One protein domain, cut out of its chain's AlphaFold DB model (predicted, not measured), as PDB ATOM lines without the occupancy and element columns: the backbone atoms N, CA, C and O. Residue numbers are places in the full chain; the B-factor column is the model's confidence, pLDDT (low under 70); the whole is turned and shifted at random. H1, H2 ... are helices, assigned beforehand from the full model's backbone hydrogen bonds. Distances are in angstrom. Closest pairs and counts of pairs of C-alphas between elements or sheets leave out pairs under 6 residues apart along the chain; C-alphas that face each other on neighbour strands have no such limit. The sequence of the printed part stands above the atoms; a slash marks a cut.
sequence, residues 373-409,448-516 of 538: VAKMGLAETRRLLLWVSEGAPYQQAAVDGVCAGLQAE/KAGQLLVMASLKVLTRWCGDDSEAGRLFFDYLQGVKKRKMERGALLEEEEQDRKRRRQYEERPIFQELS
ATOM      1  N   VAL A 373      19.692  -9.102  31.113       49.62
ATOM      2  CA  VAL A 373      19.300  -8.239  29.980       49.62
ATOM      3  C   VAL A 373      19.059  -6.803  30.454       49.62
ATOM      4  O   VAL A 373      19.421  -5.847  29.769       49.62
ATOM      5  N   ALA A 374      18.539  -6.628  31.672       46.09
ATOM      6  CA  ALA A 374      18.333  -5.311  32.277       46.09
ATOM      7  C   ALA A 374      19.644  -4.579  32.644       46.09
ATOM      8  O   ALA A 374      19.649  -3.363  32.812       46.09
ATOM      9  N   LYS A 375      20.781  -5.287  32.720       49.28
ATOM     10  CA  LYS A 375      22.106  -4.704  33.009       49.28
ATOM     11  C   LYS A 375      22.850  -4.196  31.772       49.28
ATOM     12  O   LYS A 375      24.018  -3.817  31.881       49.28
ATOM     13  N   MET A 376      22.225  -4.196  30.594       56.03
ATOM     14  CA  MET A 376      22.840  -3.620  29.399       56.03
ATOM     15  C   MET A 376      23.081  -2.120  29.601       56.03
ATOM     16  O   MET A 376      22.164  -1.308  29.555       56.03
ATOM     17  N   GLY A 377      24.340  -1.750  29.832       57.53
ATOM     18  CA  GLY A 377      24.746  -0.356  29.961       57.53
ATOM     19  C   GLY A 377      24.713   0.399  28.627       57.53
ATOM     20  O   GLY A 377      24.639  -0.181  27.540       57.53
ATOM     21  N   LEU A 378      24.865   1.721  28.715       55.47
ATOM     22  CA  LEU A 378      24.904   2.652  27.577       55.47
ATOM     23  C   LEU A 378      25.915   2.234  26.486       55.47
ATOM     24  O   LEU A 378      25.684   2.440  25.296       55.47
ATOM     25  N   ALA A 379      27.020   1.597  26.889       61.53
ATOM     26  CA  ALA A 379      28.058   1.096  25.991       61.53
ATOM     27  C   ALA A 379      27.570  -0.030  25.062       61.53
ATOM     28  O   ALA A 379      27.955  -0.071  23.894       61.53
ATOM     29  N   GLU A 380      26.700  -0.915  25.552       65.75
ATOM     30  CA  GLU A 380      26.192  -2.046  24.768       65.75
ATOM     31  C   GLU A 380      25.035  -1.611  23.855       65.75
ATOM     32  O   GLU A 380      24.911  -2.099  22.737       65.75
ATOM     33  N   THR A 381      24.264  -0.601  24.278       63.97
ATOM     34  CA  THR A 381      23.278   0.088  23.422       63.97
ATOM     35  C   THR A 381      23.967   0.800  22.254       63.97
ATOM     36  O   THR A 381      23.542   0.685  21.105       63.97
ATOM     37  N   ARG A 382      25.093   1.477  22.518       67.94
ATOM     38  CA  ARG A 382      25.914   2.102  21.473       67.94
ATOM     39  C   ARG A 382      26.471   1.068  20.494       67.94
ATOM     40  O   ARG A 382      26.468   1.321  19.296       67.94
ATOM     41  N   ARG A 383      26.913  -0.097  20.976       71.38
ATOM     42  CA  ARG A 383      27.385  -1.200  20.118       71.38
ATOM     43  C   ARG A 383      26.290  -1.771  19.229       71.38
ATOM     44  O   ARG A 383      26.563  -1.999  18.060       71.38
ATOM     45  N   LEU A 384      25.074  -1.954  19.744       67.75
ATOM     46  CA  LEU A 384      23.923  -2.367  18.935       67.75
ATOM     47  C   LEU A 384      23.655  -1.361  17.808       67.75
ATOM     48  O   LEU A 384      23.544  -1.752  16.651       67.75
ATOM     49  N   LEU A 385      23.602  -0.066  18.130       64.56
ATOM     50  CA  LEU A 385      23.367   0.979  17.131       64.56
ATOM     51  C   LEU A 385      24.498   1.063  16.097       64.56
ATOM     52  O   LEU A 385      24.230   1.264  14.916       64.56
ATOM     53  N   LEU A 386      25.748   0.860  16.523       69.06
ATOM     54  CA  LEU A 386      26.894   0.803  15.619       69.06
ATOM     55  C   LEU A 386      26.850  -0.435  14.716       69.06
ATOM     56  O   LEU A 386      27.042  -0.285  13.515       69.06
ATOM     57  N   TRP A 387      26.521  -1.611  15.256       71.44
ATOM     58  CA  TRP A 387      26.390  -2.861  14.500       71.44
ATOM     59  C   TRP A 387      25.319  -2.766  13.409       71.44
ATOM     60  O   TRP A 387      25.559  -3.144  12.267       71.44
ATOM     61  N   VAL A 388      24.162  -2.173  13.715       59.09
ATOM     62  CA  VAL A 388      23.120  -1.932  12.700       59.09
ATOM     63  C   VAL A 388      23.567  -0.884  11.666       59.09
ATOM     64  O   VAL A 388      23.139  -0.930  10.515       59.09
ATOM     65  N   SER A 389      24.469   0.031  12.037       60.75
ATOM     66  CA  SER A 389      25.009   1.067  11.144       60.75
ATOM     67  C   SER A 389      26.205   0.631  10.284       60.75
ATOM     68  O   SER A 389      26.603   1.388   9.400       60.75
ATOM     69  N   GLU A 390      26.768  -0.571  10.479       55.66
ATOM     70  CA  GLU A 390      27.945  -1.061   9.730       55.66
ATOM     71  C   GLU A 390      27.706  -1.162   8.205       55.66
ATOM     72  O   GLU A 390      28.657  -1.275   7.436       55.66
ATOM     73  N   GLY A 391      26.459  -1.021   7.739       46.97
ATOM     74  CA  GLY A 391      26.113  -0.872   6.320       46.97
ATOM     75  C   GLY A 391      26.192   0.554   5.743       46.97
ATOM     76  O   GLY A 391      26.008   0.712   4.536       46.97
ATOM     77  N   ALA A 392      26.432   1.603   6.545       43.88
ATOM     78  CA  ALA A 392      26.411   2.994   6.075       43.88
ATOM     79  C   ALA A 392      27.364   3.932   6.868       43.88
ATOM     80  O   ALA A 392      27.036   4.355   7.978       43.88
ATOM     81  N   PRO A 393      28.496   4.383   6.286       43.09
ATOM     82  CA  PRO A 393      29.545   5.137   6.995       43.09
ATOM     83  C   PRO A 393      29.168   6.564   7.457       43.09
ATOM     84  O   PRO A 393      29.983   7.245   8.070       43.09
ATOM     85  N   TYR A 394      27.943   7.037   7.204       46.78
ATOM     86  CA  TYR A 394      27.497   8.404   7.530       46.78
ATOM     87  C   TYR A 394      26.702   8.530   8.844       46.78
ATOM     88  O   TYR A 394      26.206   9.611   9.160       46.78
ATOM     89  N   GLN A 395      26.549   7.456   9.625       56.34
ATOM     90  CA  GLN A 395      25.539   7.415  10.696       56.34
ATOM     91  C   GLN A 395      26.069   7.555  12.129       56.34
ATOM     92  O   GLN A 395      25.272   7.656  13.062       56.34
ATOM     93  N   GLN A 396      27.383   7.673  12.330       57.34
ATOM     94  CA  GLN A 396      27.973   7.761  13.671       57.34
ATOM     95  C   GLN A 396      27.498   8.993  14.466       57.34
ATOM     96  O   GLN A 396      27.180   8.881  15.646       57.34
ATOM     97  N   ALA A 397      27.319  10.140  13.799       55.31
ATOM     98  CA  ALA A 397      26.784  11.353  14.423       55.31
ATOM     99  C   ALA A 397      25.310  11.212  14.859       55.31
ATOM    100  O   ALA A 397      24.902  11.779  15.871       55.31
ATOM    101  N   ALA A 398      24.508  10.431  14.125       55.47
ATOM    102  CA  ALA A 398      23.124  10.145  14.500       55.47
ATOM    103  C   ALA A 398      23.062   9.201  15.711       55.47
ATOM    104  O   ALA A 398      22.258   9.418  16.617       55.47
ATOM    105  N   VAL A 399      23.951   8.204  15.759       60.88
ATOM    106  CA  VAL A 399      24.103   7.299  16.908       60.88
ATOM    107  C   VAL A 399      24.528   8.072  18.158       60.88
ATOM    108  O   VAL A 399      23.920   7.903  19.217       60.88
ATOM    109  N   ASP A 400      25.513   8.966  18.042       69.31
ATOM    110  CA  ASP A 400      25.980   9.782  19.165       69.31
ATOM    111  C   ASP A 400      24.897  10.778  19.637       69.31
ATOM    112  O   ASP A 400      24.710  10.953  20.843       69.31
ATOM    113  N   GLY A 401      24.104  11.351  18.720       66.31
ATOM    114  CA  GLY A 401      22.959  12.208  19.056       66.31
ATOM    115  C   GLY A 401      21.835  11.474  19.800       66.31
ATOM    116  O   GLY A 401      21.294  11.988  20.778       66.31
ATOM    117  N   VAL A 402      21.521  10.240  19.393       61.28
ATOM    118  CA  VAL A 402      20.557   9.370  20.089       61.28
ATOM    119  C   VAL A 402      21.064   8.988  21.483       61.28
ATOM    120  O   VAL A 402      20.305   9.049  22.451       61.28
ATOM    121  N   CYS A 403      22.353   8.654  21.614       62.00
ATOM    122  CA  CYS A 403      22.967   8.336  22.905       62.00
ATOM    123  C   CYS A 403      22.955   9.543  23.859       62.00
ATOM    124  O   CYS A 403      22.655   9.383  25.043       62.00
ATOM    125  N   ALA A 404      23.226  10.748  23.349       67.19
ATOM    126  CA  ALA A 404      23.161  11.985  24.125       67.19
ATOM    127  C   ALA A 404      21.730  12.301  24.595       67.19
ATOM    128  O   ALA A 404      21.534  12.670  25.755       67.19
ATOM    129  N   GLY A 405      20.726  12.095  23.733       65.50
ATOM    130  CA  GLY A 405      19.311  12.243  24.087       65.50
ATOM    131  C   GLY A 405      18.878  11.276  25.193       65.50
ATOM    132  O   GLY A 405      18.291  11.701  26.186       65.50
ATOM    133  N   LEU A 406      19.262  10.001  25.082       58.91
ATOM    134  CA  LEU A 406      19.018   8.988  26.114       58.91
ATOM    135  C   LEU A 406      19.666   9.347  27.452       58.91
ATOM    136  O   LEU A 406      19.048   9.220  28.507       58.91
ATOM    137  N   GLN A 407      20.905   9.836  27.420       65.31
ATOM    138  CA  GLN A 407      21.623  10.241  28.622       65.31
ATOM    139  C   GLN A 407      20.988  11.468  29.296       65.31
ATOM    140  O   GLN A 407      20.955  11.540  30.526       65.31
ATOM    141  N   ALA A 408      20.454  12.412  28.516       64.94
ATOM    142  CA  ALA A 408      19.706  13.555  29.032       64.94
ATOM    143  C   ALA A 408      18.361  13.133  29.652       64.94
ATOM    144  O   ALA A 408      18.002  13.611  30.729       64.94
ATOM    145  N   GLU A 409      17.647  12.198  29.023       61.25
ATOM    146  CA  GLU A 409      16.352  11.715  29.511       61.25
ATOM    147  C   GLU A 409      16.494  10.917  30.816       61.25
ATOM    148  O   GLU A 409      15.755  11.183  31.767       61.25
ATOM    149  N   LYS A 448      14.524  -0.866  36.036       73.88
ATOM    150  CA  LYS A 448      13.758   0.173  35.322       73.88
ATOM    151  C   LYS A 448      14.609   0.887  34.266       73.88
ATOM    152  O   LYS A 448      14.144   1.087  33.142       73.88
ATOM    153  N   ALA A 449      15.867   1.206  34.579       72.38
ATOM    154  CA  ALA A 449      16.805   1.797  33.622       72.38
ATOM    155  C   ALA A 449      17.083   0.862  32.430       72.38
ATOM    156  O   ALA A 449      17.067   1.300  31.278       72.38
ATOM    157  N   GLY A 450      17.257  -0.438  32.692       75.94
ATOM    158  CA  GLY A 450      17.403  -1.463  31.660       75.94
ATOM    159  C   GLY A 450      16.193  -1.551  30.732       75.94
ATOM    160  O   GLY A 450      16.342  -1.545  29.510       75.94
ATOM    161  N   GLN A 451      14.981  -1.558  31.292       76.25
ATOM    162  CA  GLN A 451      13.744  -1.569  30.502       76.25
ATOM    163  C   GLN A 451      13.612  -0.331  29.606       76.25
ATOM    164  O   GLN A 451      13.236  -0.453  28.437       76.25
ATOM    165  N   LEU A 452      13.952   0.853  30.116       74.12
ATOM    166  CA  LEU A 452      13.917   2.093  29.338       74.12
ATOM    167  C   LEU A 452      14.924   2.078  28.184       74.12
ATOM    168  O   LEU A 452      14.571   2.463  27.069       74.12
ATOM    169  N   LEU A 453      16.140   1.575  28.413       76.38
ATOM    170  CA  LEU A 453      17.155   1.430  27.367       76.38
ATOM    171  C   LEU A 453      16.719   0.450  26.272       76.38
ATOM    172  O   LEU A 453      16.883   0.745  25.086       76.38
ATOM    173  N   VAL A 454      16.106  -0.678  26.640       79.62
ATOM    174  CA  VAL A 454      15.558  -1.647  25.675       79.62
ATOM    175  C   VAL A 454      14.446  -1.011  24.838       79.62
ATOM    176  O   VAL A 454      14.467  -1.090  23.609       79.62
ATOM    177  N   MET A 455      13.509  -0.310  25.480       78.88
ATOM    178  CA  MET A 455      12.402   0.363  24.792       78.88
ATOM    179  C   MET A 455      12.880   1.491  23.872       78.88
ATOM    180  O   MET A 455      12.337   1.672  22.781       78.88
ATOM    181  N   ALA A 456      13.898   2.244  24.285       78.94
ATOM    182  CA  ALA A 456      14.508   3.276  23.457       78.94
ATOM    183  C   ALA A 456      15.246   2.683  22.252       78.94
ATOM    184  O   ALA A 456      15.077   3.171  21.135       78.94
ATOM    185  N   SER A 457      15.995   1.597  22.458       82.06
ATOM    186  CA  SER A 457      16.699   0.887  21.384       82.06
ATOM    187  C   SER A 457      15.722   0.364  20.333       82.06
ATOM    188  O   SER A 457      15.915   0.598  19.143       82.06
ATOM    189  N   LEU A 458      14.621  -0.256  20.769       82.00
ATOM    190  CA  LEU A 458      13.569  -0.735  19.874       82.00
ATOM    191  C   LEU A 458      12.902   0.404  19.098       82.00
ATOM    192  O   LEU A 458      12.715   0.276  17.897       82.00
ATOM    193  N   LYS A 459      12.610   1.548  19.731       81.88
ATOM    194  CA  LYS A 459      12.050   2.717  19.023       81.88
ATOM    195  C   LYS A 459      12.980   3.250  17.931       81.88
ATOM    196  O   LYS A 459      12.505   3.674  16.878       81.88
ATOM    197  N   VAL A 460      14.288   3.260  18.182       82.56
ATOM    198  CA  VAL A 460      15.285   3.702  17.196       82.56
ATOM    199  C   VAL A 460      15.367   2.704  16.043       82.56
ATOM    200  O   VAL A 460      15.318   3.121  14.888       82.56
ATOM    201  N   LEU A 461      15.393   1.403  16.348       81.38
ATOM    202  CA  LEU A 461      15.380   0.340  15.342       81.38
ATOM    203  C   LEU A 461      14.100   0.353  14.502       81.38
ATOM    204  O   LEU A 461      14.193   0.325  13.283       81.38
ATOM    205  N   THR A 462      12.920   0.499  15.108       85.44
ATOM    206  CA  THR A 462      11.648   0.664  14.384       85.44
ATOM    207  C   THR A 462      11.719   1.838  13.413       85.44
ATOM    208  O   THR A 462      11.283   1.735  12.268       85.44
ATOM    209  N   ARG A 463      12.282   2.974  13.847       83.19
ATOM    210  CA  ARG A 463      12.415   4.161  12.993       83.19
ATOM    211  C   ARG A 463      13.368   3.929  11.818       83.19
ATOM    212  O   ARG A 463      13.208   4.584  10.792       83.19
ATOM    213  N   TRP A 464      14.350   3.045  11.972       80.00
ATOM    214  CA  TRP A 464      15.300   2.685  10.921       80.00
ATOM    215  C   TRP A 464      14.762   1.620   9.966       80.00
ATOM    216  O   TRP A 464      14.886   1.787   8.756       80.00
ATOM    217  N   CYS A 465      14.147   0.561  10.486       83.38
ATOM    218  CA  CYS A 465      13.622  -0.544   9.686       83.38
ATOM    219  C   CYS A 465      12.286  -0.199   9.015       83.38
ATOM    220  O   CYS A 465      11.921  -0.811   8.021       83.38
ATOM    221  N   GLY A 466      11.532   0.771   9.545       85.81
ATOM    222  CA  GLY A 466      10.198   1.121   9.048       85.81
ATOM    223  C   GLY A 466       9.106   0.098   9.393       85.81
ATOM    224  O   GLY A 466       7.929   0.394   9.201       85.81
ATOM    225  N   ASP A 467       9.481  -1.061   9.945       89.25
ATOM    226  CA  ASP A 467       8.600  -2.127  10.419       89.25
ATOM    227  C   ASP A 467       9.015  -2.562  11.838       89.25
ATOM    228  O   ASP A 467      10.179  -2.874  12.108       89.25
ATOM    229  N   ASP A 468       8.040  -2.592  12.749       84.81
ATOM    230  CA  ASP A 468       8.209  -3.041  14.133       84.81
ATOM    231  C   ASP A 468       8.662  -4.512  14.199       84.81
ATOM    232  O   ASP A 468       9.452  -4.890  15.070       84.81
ATOM    233  N   SER A 469       8.179  -5.358  13.285       84.44
ATOM    234  CA  SER A 469       8.463  -6.797  13.288       84.44
ATOM    235  C   SER A 469       9.912  -7.120  12.922       84.44
ATOM    236  O   SER A 469      10.537  -7.975  13.557       84.44
ATOM    237  N   GLU A 470      10.475  -6.390  11.961       85.50
ATOM    238  CA  GLU A 470      11.870  -6.529  11.549       85.50
ATOM    239  C   GLU A 470      12.823  -5.970  12.613       85.50
ATOM    240  O   GLU A 470      13.796  -6.634  12.982       85.50
ATOM    241  N   ALA A 471      12.485  -4.817  13.203       82.94
ATOM    242  CA  ALA A 471      13.229  -4.239  14.321       82.94
ATOM    243  C   ALA A 471      13.280  -5.185  15.534       82.94
ATOM    244  O   ALA A 471      14.339  -5.372  16.140       82.94
ATOM    245  N   GLY A 472      12.155  -5.830  15.861       85.50
ATOM    246  CA  GLY A 472      12.079  -6.826  16.930       85.50
ATOM    247  C   GLY A 472      12.954  -8.056  16.667       85.50
ATOM    248  O   GLY A 472      13.643  -8.521  17.575       85.50
ATOM    249  N   ARG A 473      12.979  -8.555  15.423       88.88
ATOM    250  CA  ARG A 473      13.825  -9.692  15.026       88.88
ATOM    251  C   ARG A 473      15.314  -9.357  15.126       88.88
ATOM    252  O   ARG A 473      16.053 -10.116  15.744       88.88
ATOM    253  N   LEU A 474      15.743  -8.217  14.581       82.38
ATOM    254  CA  LEU A 474      17.146  -7.782  14.633       82.38
ATOM    255  C   LEU A 474      17.628  -7.574  16.072       82.38
ATOM    256  O   LEU A 474      18.738  -7.973  16.427       82.38
ATOM    257  N   PHE A 475      16.777  -6.992  16.918       85.81
ATOM    258  CA  PHE A 475      17.074  -6.832  18.337       85.81
ATOM    259  C   PHE A 475      17.223  -8.188  19.046       85.81
ATOM    260  O   PHE A 475      18.147  -8.380  19.836       85.81
ATOM    261  N   PHE A 476      16.351  -9.150  18.739       83.56
ATOM    262  CA  PHE A 476      16.415 -10.495  19.307       83.56
ATOM    263  C   PHE A 476      17.667 -11.268  18.861       83.56
ATOM    264  O   PHE A 476      18.350 -11.849  19.707       83.56
ATOM    265  N   ASP A 477      18.015 -11.219  17.574       86.12
ATOM    266  CA  ASP A 477      19.227 -11.848  17.035       86.12
ATOM    267  C   ASP A 477      20.491 -11.260  17.690       86.12
ATOM    268  O   ASP A 477      21.407 -11.994  18.081       86.12
ATOM    269  N   TYR A 478      20.512  -9.943  17.920       83.38
ATOM    270  CA  TYR A 478      21.589  -9.298  18.669       83.38
ATOM    271  C   TYR A 478      21.684  -9.801  20.115       83.38
ATOM    272  O   TYR A 478      22.781 -10.138  20.573       83.38
ATOM    273  N   LEU A 479      20.559  -9.892  20.835       83.69
ATOM    274  CA  LEU A 479      20.540 -10.401  22.211       83.69
ATOM    275  C   LEU A 479      21.034 -11.850  22.293       83.69
ATOM    276  O   LEU A 479      21.803 -12.185  23.199       83.69
ATOM    277  N   GLN A 480      20.665 -12.699  21.329       86.19
ATOM    278  CA  GLN A 480      21.218 -14.051  21.237       86.19
ATOM    279  C   GLN A 480      22.736 -14.031  21.027       86.19
ATOM    280  O   GLN A 480      23.459 -14.787  21.681       86.19
ATOM    281  N   GLY A 481      23.235 -13.127  20.179       83.88
ATOM    282  CA  GLY A 481      24.668 -12.916  19.973       83.88
ATOM    283  C   GLY A 481      25.403 -12.485  21.246       83.88
ATOM    284  O   GLY A 481      26.468 -13.022  21.556       83.88
ATOM    285  N   VAL A 482      24.831 -11.564  22.028       80.62
ATOM    286  CA  VAL A 482      25.389 -11.138  23.326       80.62
ATOM    287  C   VAL A 482      25.433 -12.309  24.308       80.62
ATOM    288  O   VAL A 482      26.469 -12.546  24.934       80.62
ATOM    289  N   LYS A 483      24.346 -13.086  24.410       83.81
ATOM    290  CA  LYS A 483      24.280 -14.271  25.278       83.81
ATOM    291  C   LYS A 483      25.336 -15.308  24.895       83.81
ATOM    292  O   LYS A 483      26.026 -15.822  25.774       83.81
ATOM    293  N   LYS A 484      25.512 -15.567  23.596       88.06
ATOM    294  CA  LYS A 484      26.537 -16.484  23.079       88.06
ATOM    295  C   LYS A 484      27.949 -16.027  23.459       88.06
ATOM    296  O   LYS A 484      28.675 -16.798  24.076       88.06
ATOM    297  N   ARG A 485      28.294 -14.756  23.207       83.00
ATOM    298  CA  ARG A 485      29.606 -14.182  23.576       83.00
ATOM    299  C   ARG A 485      29.871 -14.237  25.080       83.00
ATOM    300  O   ARG A 485      31.004 -14.455  25.500       83.00
ATOM    301  N   LYS A 486      28.838 -14.046  25.910       84.06
ATOM    302  CA  LYS A 486      28.956 -14.162  27.371       84.06
ATOM    303  C   LYS A 486      29.275 -15.600  27.794       84.06
ATOM    304  O   LYS A 486      30.135 -15.780  28.650       84.06
ATOM    305  N   MET A 487      28.635 -16.601  27.181       86.56
ATOM    306  CA  MET A 487      28.943 -18.016  27.438       86.56
ATOM    307  C   MET A 487      30.347 -18.398  26.960       86.56
ATOM    308  O   MET A 487      31.083 -19.024  27.712       86.56
ATOM    309  N   GLU A 488      30.749 -17.966  25.763       87.81
ATOM    310  CA  GLU A 488      32.102 -18.200  25.229       87.81
ATOM    311  C   GLU A 488      33.176 -17.569  26.126       87.81
ATOM    312  O   GLU A 488      34.162 -18.215  26.471       87.81
ATOM    313  N   ARG A 489      32.955 -16.334  26.593       87.31
ATOM    314  CA  ARG A 489      33.859 -15.674  27.545       87.31
ATOM    315  C   ARG A 489      33.916 -16.399  28.892       87.31
ATOM    316  O   ARG A 489      34.983 -16.457  29.492       87.31
ATOM    317  N   GLY A 490      32.789 -16.926  29.369       89.69
ATOM    318  CA  GLY A 490      32.746 -17.756  30.573       89.69
ATOM    319  C   GLY A 490      33.584 -19.027  30.419       89.69
ATOM    320  O   GLY A 490      34.420 -19.301  31.272       89.69
ATOM    321  N   ALA A 491      33.431 -19.729  29.294       90.12
ATOM    322  CA  ALA A 491      34.194 -20.938  28.987       90.12
ATOM    323  C   ALA A 491      35.709 -20.675  28.907       90.12
ATOM    324  O   ALA A 491      36.488 -21.446  29.458       90.12
ATOM    325  N   LEU A 492      36.128 -19.558  28.298       87.56
ATOM    326  CA  LEU A 492      37.543 -19.167  28.242       87.56
ATOM    327  C   LEU A 492      38.128 -18.878  29.631       87.56
ATOM    328  O   LEU A 492      39.242 -19.295  29.931       87.56
ATOM    329  N   LEU A 493      37.379 -18.191  30.499       88.94
ATOM    330  CA  LEU A 493      37.829 -17.926  31.870       88.94
ATOM    331  C   LEU A 493      37.940 -19.214  32.696       88.94
ATOM    332  O   LEU A 493      38.866 -19.348  33.498       88.94
ATOM    333  N   GLU A 494      37.027 -20.168  32.494       93.38
ATOM    334  CA  GLU A 494      37.120 -21.496  33.107       93.38
ATOM    335  C   GLU A 494      38.341 -22.274  32.596       93.38
ATOM    336  O   GLU A 494      39.049 -22.888  33.397       93.38
ATOM    337  N   GLU A 495      38.632 -22.220  31.295       93.00
ATOM    338  CA  GLU A 495      39.815 -22.845  30.696       93.00
ATOM    339  C   GLU A 495      41.120 -22.233  31.231       93.00
ATOM    340  O   GLU A 495      42.014 -22.966  31.664       93.00
ATOM    341  N   GLU A 496      41.209 -20.903  31.321       90.00
ATOM    342  CA  GLU A 496      42.346 -20.205  31.935       90.00
ATOM    343  C   GLU A 496      42.535 -20.583  33.410       90.00
ATOM    344  O   GLU A 496      43.664 -20.716  33.898       90.00
ATOM    345  N   GLU A 497      41.441 -20.748  34.158       94.06
ATOM    346  CA  GLU A 497      41.510 -21.189  35.548       94.06
ATOM    347  C   GLU A 497      41.995 -22.642  35.651       94.06
ATOM    348  O   GLU A 497      42.820 -22.958  36.518       94.06
ATOM    349  N   GLN A 498      41.541 -23.523  34.756       93.25
ATOM    350  CA  GLN A 498      42.032 -24.899  34.665       93.25
ATOM    351  C   GLN A 498      43.521 -24.942  34.316       93.25
ATOM    352  O   GLN A 498      44.274 -25.678  34.955       93.25
ATOM    353  N   ASP A 499      43.983 -24.112  33.384       90.81
ATOM    354  CA  ASP A 499      45.401 -23.989  33.044       90.81
ATOM    355  C   ASP A 499      46.243 -23.483  34.207       90.81
ATOM    356  O   ASP A 499      47.321 -24.012  34.490       90.81
ATOM    357  N   ARG A 500      45.735 -22.496  34.945       92.06
ATOM    358  CA  ARG A 500      46.390 -22.000  36.157       92.06
ATOM    359  C   ARG A 500      46.511 -23.100  37.212       92.06
ATOM    360  O   ARG A 500      47.556 -23.208  37.854       92.06
ATOM    361  N   LYS A 501      45.480 -23.938  37.370       94.50
ATOM    362  CA  LYS A 501      45.515 -25.120  38.250       94.50
ATOM    363  C   LYS A 501      46.529 -26.156  37.757       94.50
ATOM    364  O   LYS A 501      47.310 -26.643  38.572       94.50
ATOM    365  N   ARG A 502      46.591 -26.435  36.448       93.50
ATOM    366  CA  ARG A 502      47.604 -27.324  35.845       93.50
ATOM    367  C   ARG A 502      49.024 -26.825  36.121       93.50
ATOM    368  O   ARG A 502      49.858 -27.605  36.565       93.50
ATOM    369  N   ARG A 503      49.298 -25.530  35.928       86.94
ATOM    370  CA  ARG A 503      50.620 -24.929  36.199       86.94
ATOM    371  C   ARG A 503      51.036 -25.070  37.660       86.94
ATOM    372  O   ARG A 503      52.139 -25.536  37.917       86.94
ATOM    373  N   ARG A 504      50.132 -24.779  38.602       88.19
ATOM    374  CA  ARG A 504      50.391 -24.989  40.038       88.19
ATOM    375  C   ARG A 504      50.725 -26.447  40.352       88.19
ATOM    376  O   ARG A 504      51.699 -26.712  41.043       88.19
ATOM    377  N   GLN A 505      49.987 -27.394  39.771       89.00
ATOM    378  CA  GLN A 505      50.287 -28.820  39.940       89.00
ATOM    379  C   GLN A 505      51.655 -29.222  39.374       89.00
ATOM    380  O   GLN A 505      52.273 -30.135  39.912       89.00
ATOM    381  N   TYR A 506      52.137 -28.587  38.299       83.50
ATOM    382  CA  TYR A 506      53.487 -28.828  37.779       83.50
ATOM    383  C   TYR A 506      54.575 -28.229  38.675       83.50
ATOM    384  O   TYR A 506      55.580 -28.895  38.913       83.50
ATOM    385  N   GLU A 507      54.363 -27.021  39.198       78.25
ATOM    386  CA  GLU A 507      55.288 -26.344  40.121       78.25
ATOM    387  C   GLU A 507      55.419 -27.078  41.466       78.25
ATOM    388  O   GLU A 507      56.494 -27.101  42.062       78.25
ATOM    389  N   GLU A 508      54.352 -27.734  41.923       80.69
ATOM    390  CA  GLU A 508      54.335 -28.520  43.162       80.69
ATOM    391  C   GLU A 508      54.959 -29.924  43.014       80.69
ATOM    392  O   GLU A 508      55.094 -30.643  44.006       80.69
ATOM    393  N   ARG A 509      55.375 -30.346  41.806       84.06
ATOM    394  CA  ARG A 509      56.029 -31.655  41.636       84.06
ATOM    395  C   ARG A 509      57.451 -31.644  42.223       84.06
ATOM    396  O   ARG A 509      58.259 -30.794  41.844       84.06
ATOM    397  N   PRO A 510      57.818 -32.649  43.040       68.25
ATOM    398  CA  PRO A 510      59.103 -32.693  43.753       68.25
ATOM    399  C   PRO A 510      60.327 -32.701  42.823       68.25
ATOM    400  O   PRO A 510      61.363 -32.139  43.165       68.25
ATOM    401  N   ILE A 511      60.184 -33.227  41.602       69.81
ATOM    402  CA  ILE A 511      61.249 -33.257  40.583       69.81
ATOM    403  C   ILE A 511      61.734 -31.839  40.220       69.81
ATOM    404  O   ILE A 511      62.923 -31.630  39.980       69.81
ATOM    405  N   PHE A 512      60.844 -30.838  40.211       57.31
ATOM    406  CA  PHE A 512      61.226 -29.452  39.914       57.31
ATOM    407  C   PHE A 512      61.853 -28.738  41.116       57.31
ATOM    408  O   PHE A 512      62.695 -27.858  40.932       57.31
ATOM    409  N   GLN A 513      61.510 -29.143  42.343       62.94
ATOM    410  CA  GLN A 513      62.164 -28.624  43.544       62.94
ATOM    411  C   GLN A 513      63.619 -29.096  43.628       62.94
ATOM    412  O   GLN A 513      64.498 -28.264  43.858       62.94
ATOM    413  N   GLU A 514      63.899 -30.370  43.339       66.00
ATOM    414  CA  GLU A 514      65.268 -30.913  43.333       66.00
ATOM    415  C   GLU A 514      66.159 -30.229  42.282       66.00
ATOM    416  O   GLU A 514      67.262 -29.784  42.603       66.00
ATOM    417  N   LEU A 515      65.651 -30.015  41.063       63.91
ATOM    418  CA  LEU A 515      66.384 -29.297  40.009       63.91
ATOM    419  C   LEU A 515      66.665 -27.830  40.371       63.91
ATOM    420  O   LEU A 515      67.742 -27.309  40.072       63.91
ATOM    421  N   SER A 516      65.728 -27.159  41.049       64.75
ATOM    422  CA  SER A 516      65.916 -25.770  41.488       64.75
ATOM    423  C   SER A 516      66.963 -25.625  42.601       64.75
ATOM    424  O   SER A 516      67.619 -24.585  42.700       64.75
TER     425      SER A 516
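What this domain is: This is residues 373 to 409 and 448 to 516 of the 538 residues of the protein "C2h2 zinc finger protein" of Nannochloropsis gaditana (UniProt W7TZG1). One very long helix, H4, begins beside a small head of three helices and then runs far out of it as an arm, with the short helix H5 at its tip. The head is an up-and-down bundle of H1, H2 and H3, their centres making a triangle; the first part of H4 packs on H3, while residues 484 to 516 stick out and make the length. The printed part has 106 residues, with five named helices in the order H1, H2, H3, H4, H5 and no named strand: the class is all helix. The whole is extended, with a radius of gyration of the C-alphas of 21.9 A, and spans 71 by 32 by 26 A.

Where its parts are: H4, residues 468 to 507, is 58.6 A long, from C-alpha 468 at (8.209, -3.041, 14.133) to C-alpha 507 at (55.288, -26.344, 40.121). Before it comes H3, residues 448 to 465, 25.6 A long. H1 is residues 378 to 389, 16.5 A long, beginning at C-alpha 378 at (24.904, 2.652, 27.577). H2 is residues 396 to 409, 20.0 A long. H5 is residues 510 to 516, 10.0 A long, and ends at C-alpha 516 at (65.916, -25.770, 41.488).

How they stand to each other: H4 touches H3 with residues 468 to 475 alone, and H3 meets that touch with residues 458 to 465 alone; the closest C-alphas, of Thr 462 and Asp 468, are 5.1 A apart. The two run opposite ways at a steep tilt of 55 degrees. H4 is close to H1 but not clearly touching, the closest C-alphas being those of Leu 384 and Tyr 478, 7.3 A apart. In the bundle of H1, H2 and H3, each helix runs opposite to the one before it. H1 touches H3, which takes part with residues 453 to 457 alone; the closest C-alphas, of Thr 381 and Ser 457, are 6.9 A apart, at a shallow tilt of 12 degrees, the same way. H1 and H2 form a helical hairpin and touch, with the C-alphas of Leu 385 and Val 399 closest at 6.4 A; their shallow tilt of 32 degrees is only just short of steep. H2 is close to H3 but not clearly touching, with the C-alphas of Leu 406 and Ala 456 closest at 7.7 A. H2 and H4 are apart. H4 and H5 meet only through their link. In H1, H2, H3, H4 and H5 every O i to N i+4 pair is within hydrogen-bond range.

The domain as a whole: The C-alphas of Gly 466 and Glu 514, the two farthest apart, are 72.3 A from each other. Without the free stretch, the body spans 31 by 27 by 20 A. Residues 410 to 447 are not printed, and C-alphas 409 and 448 are 13.2 A apart across this cut. Of the links that are printed whole, H3 to H4 and H4 to H5 are tight and H1 to H2 is short. The mean pLDDT of the printed part is 74.6; residues 373 to 382, 384 to 386, 388 to 409 and 510 to 516 are under 70.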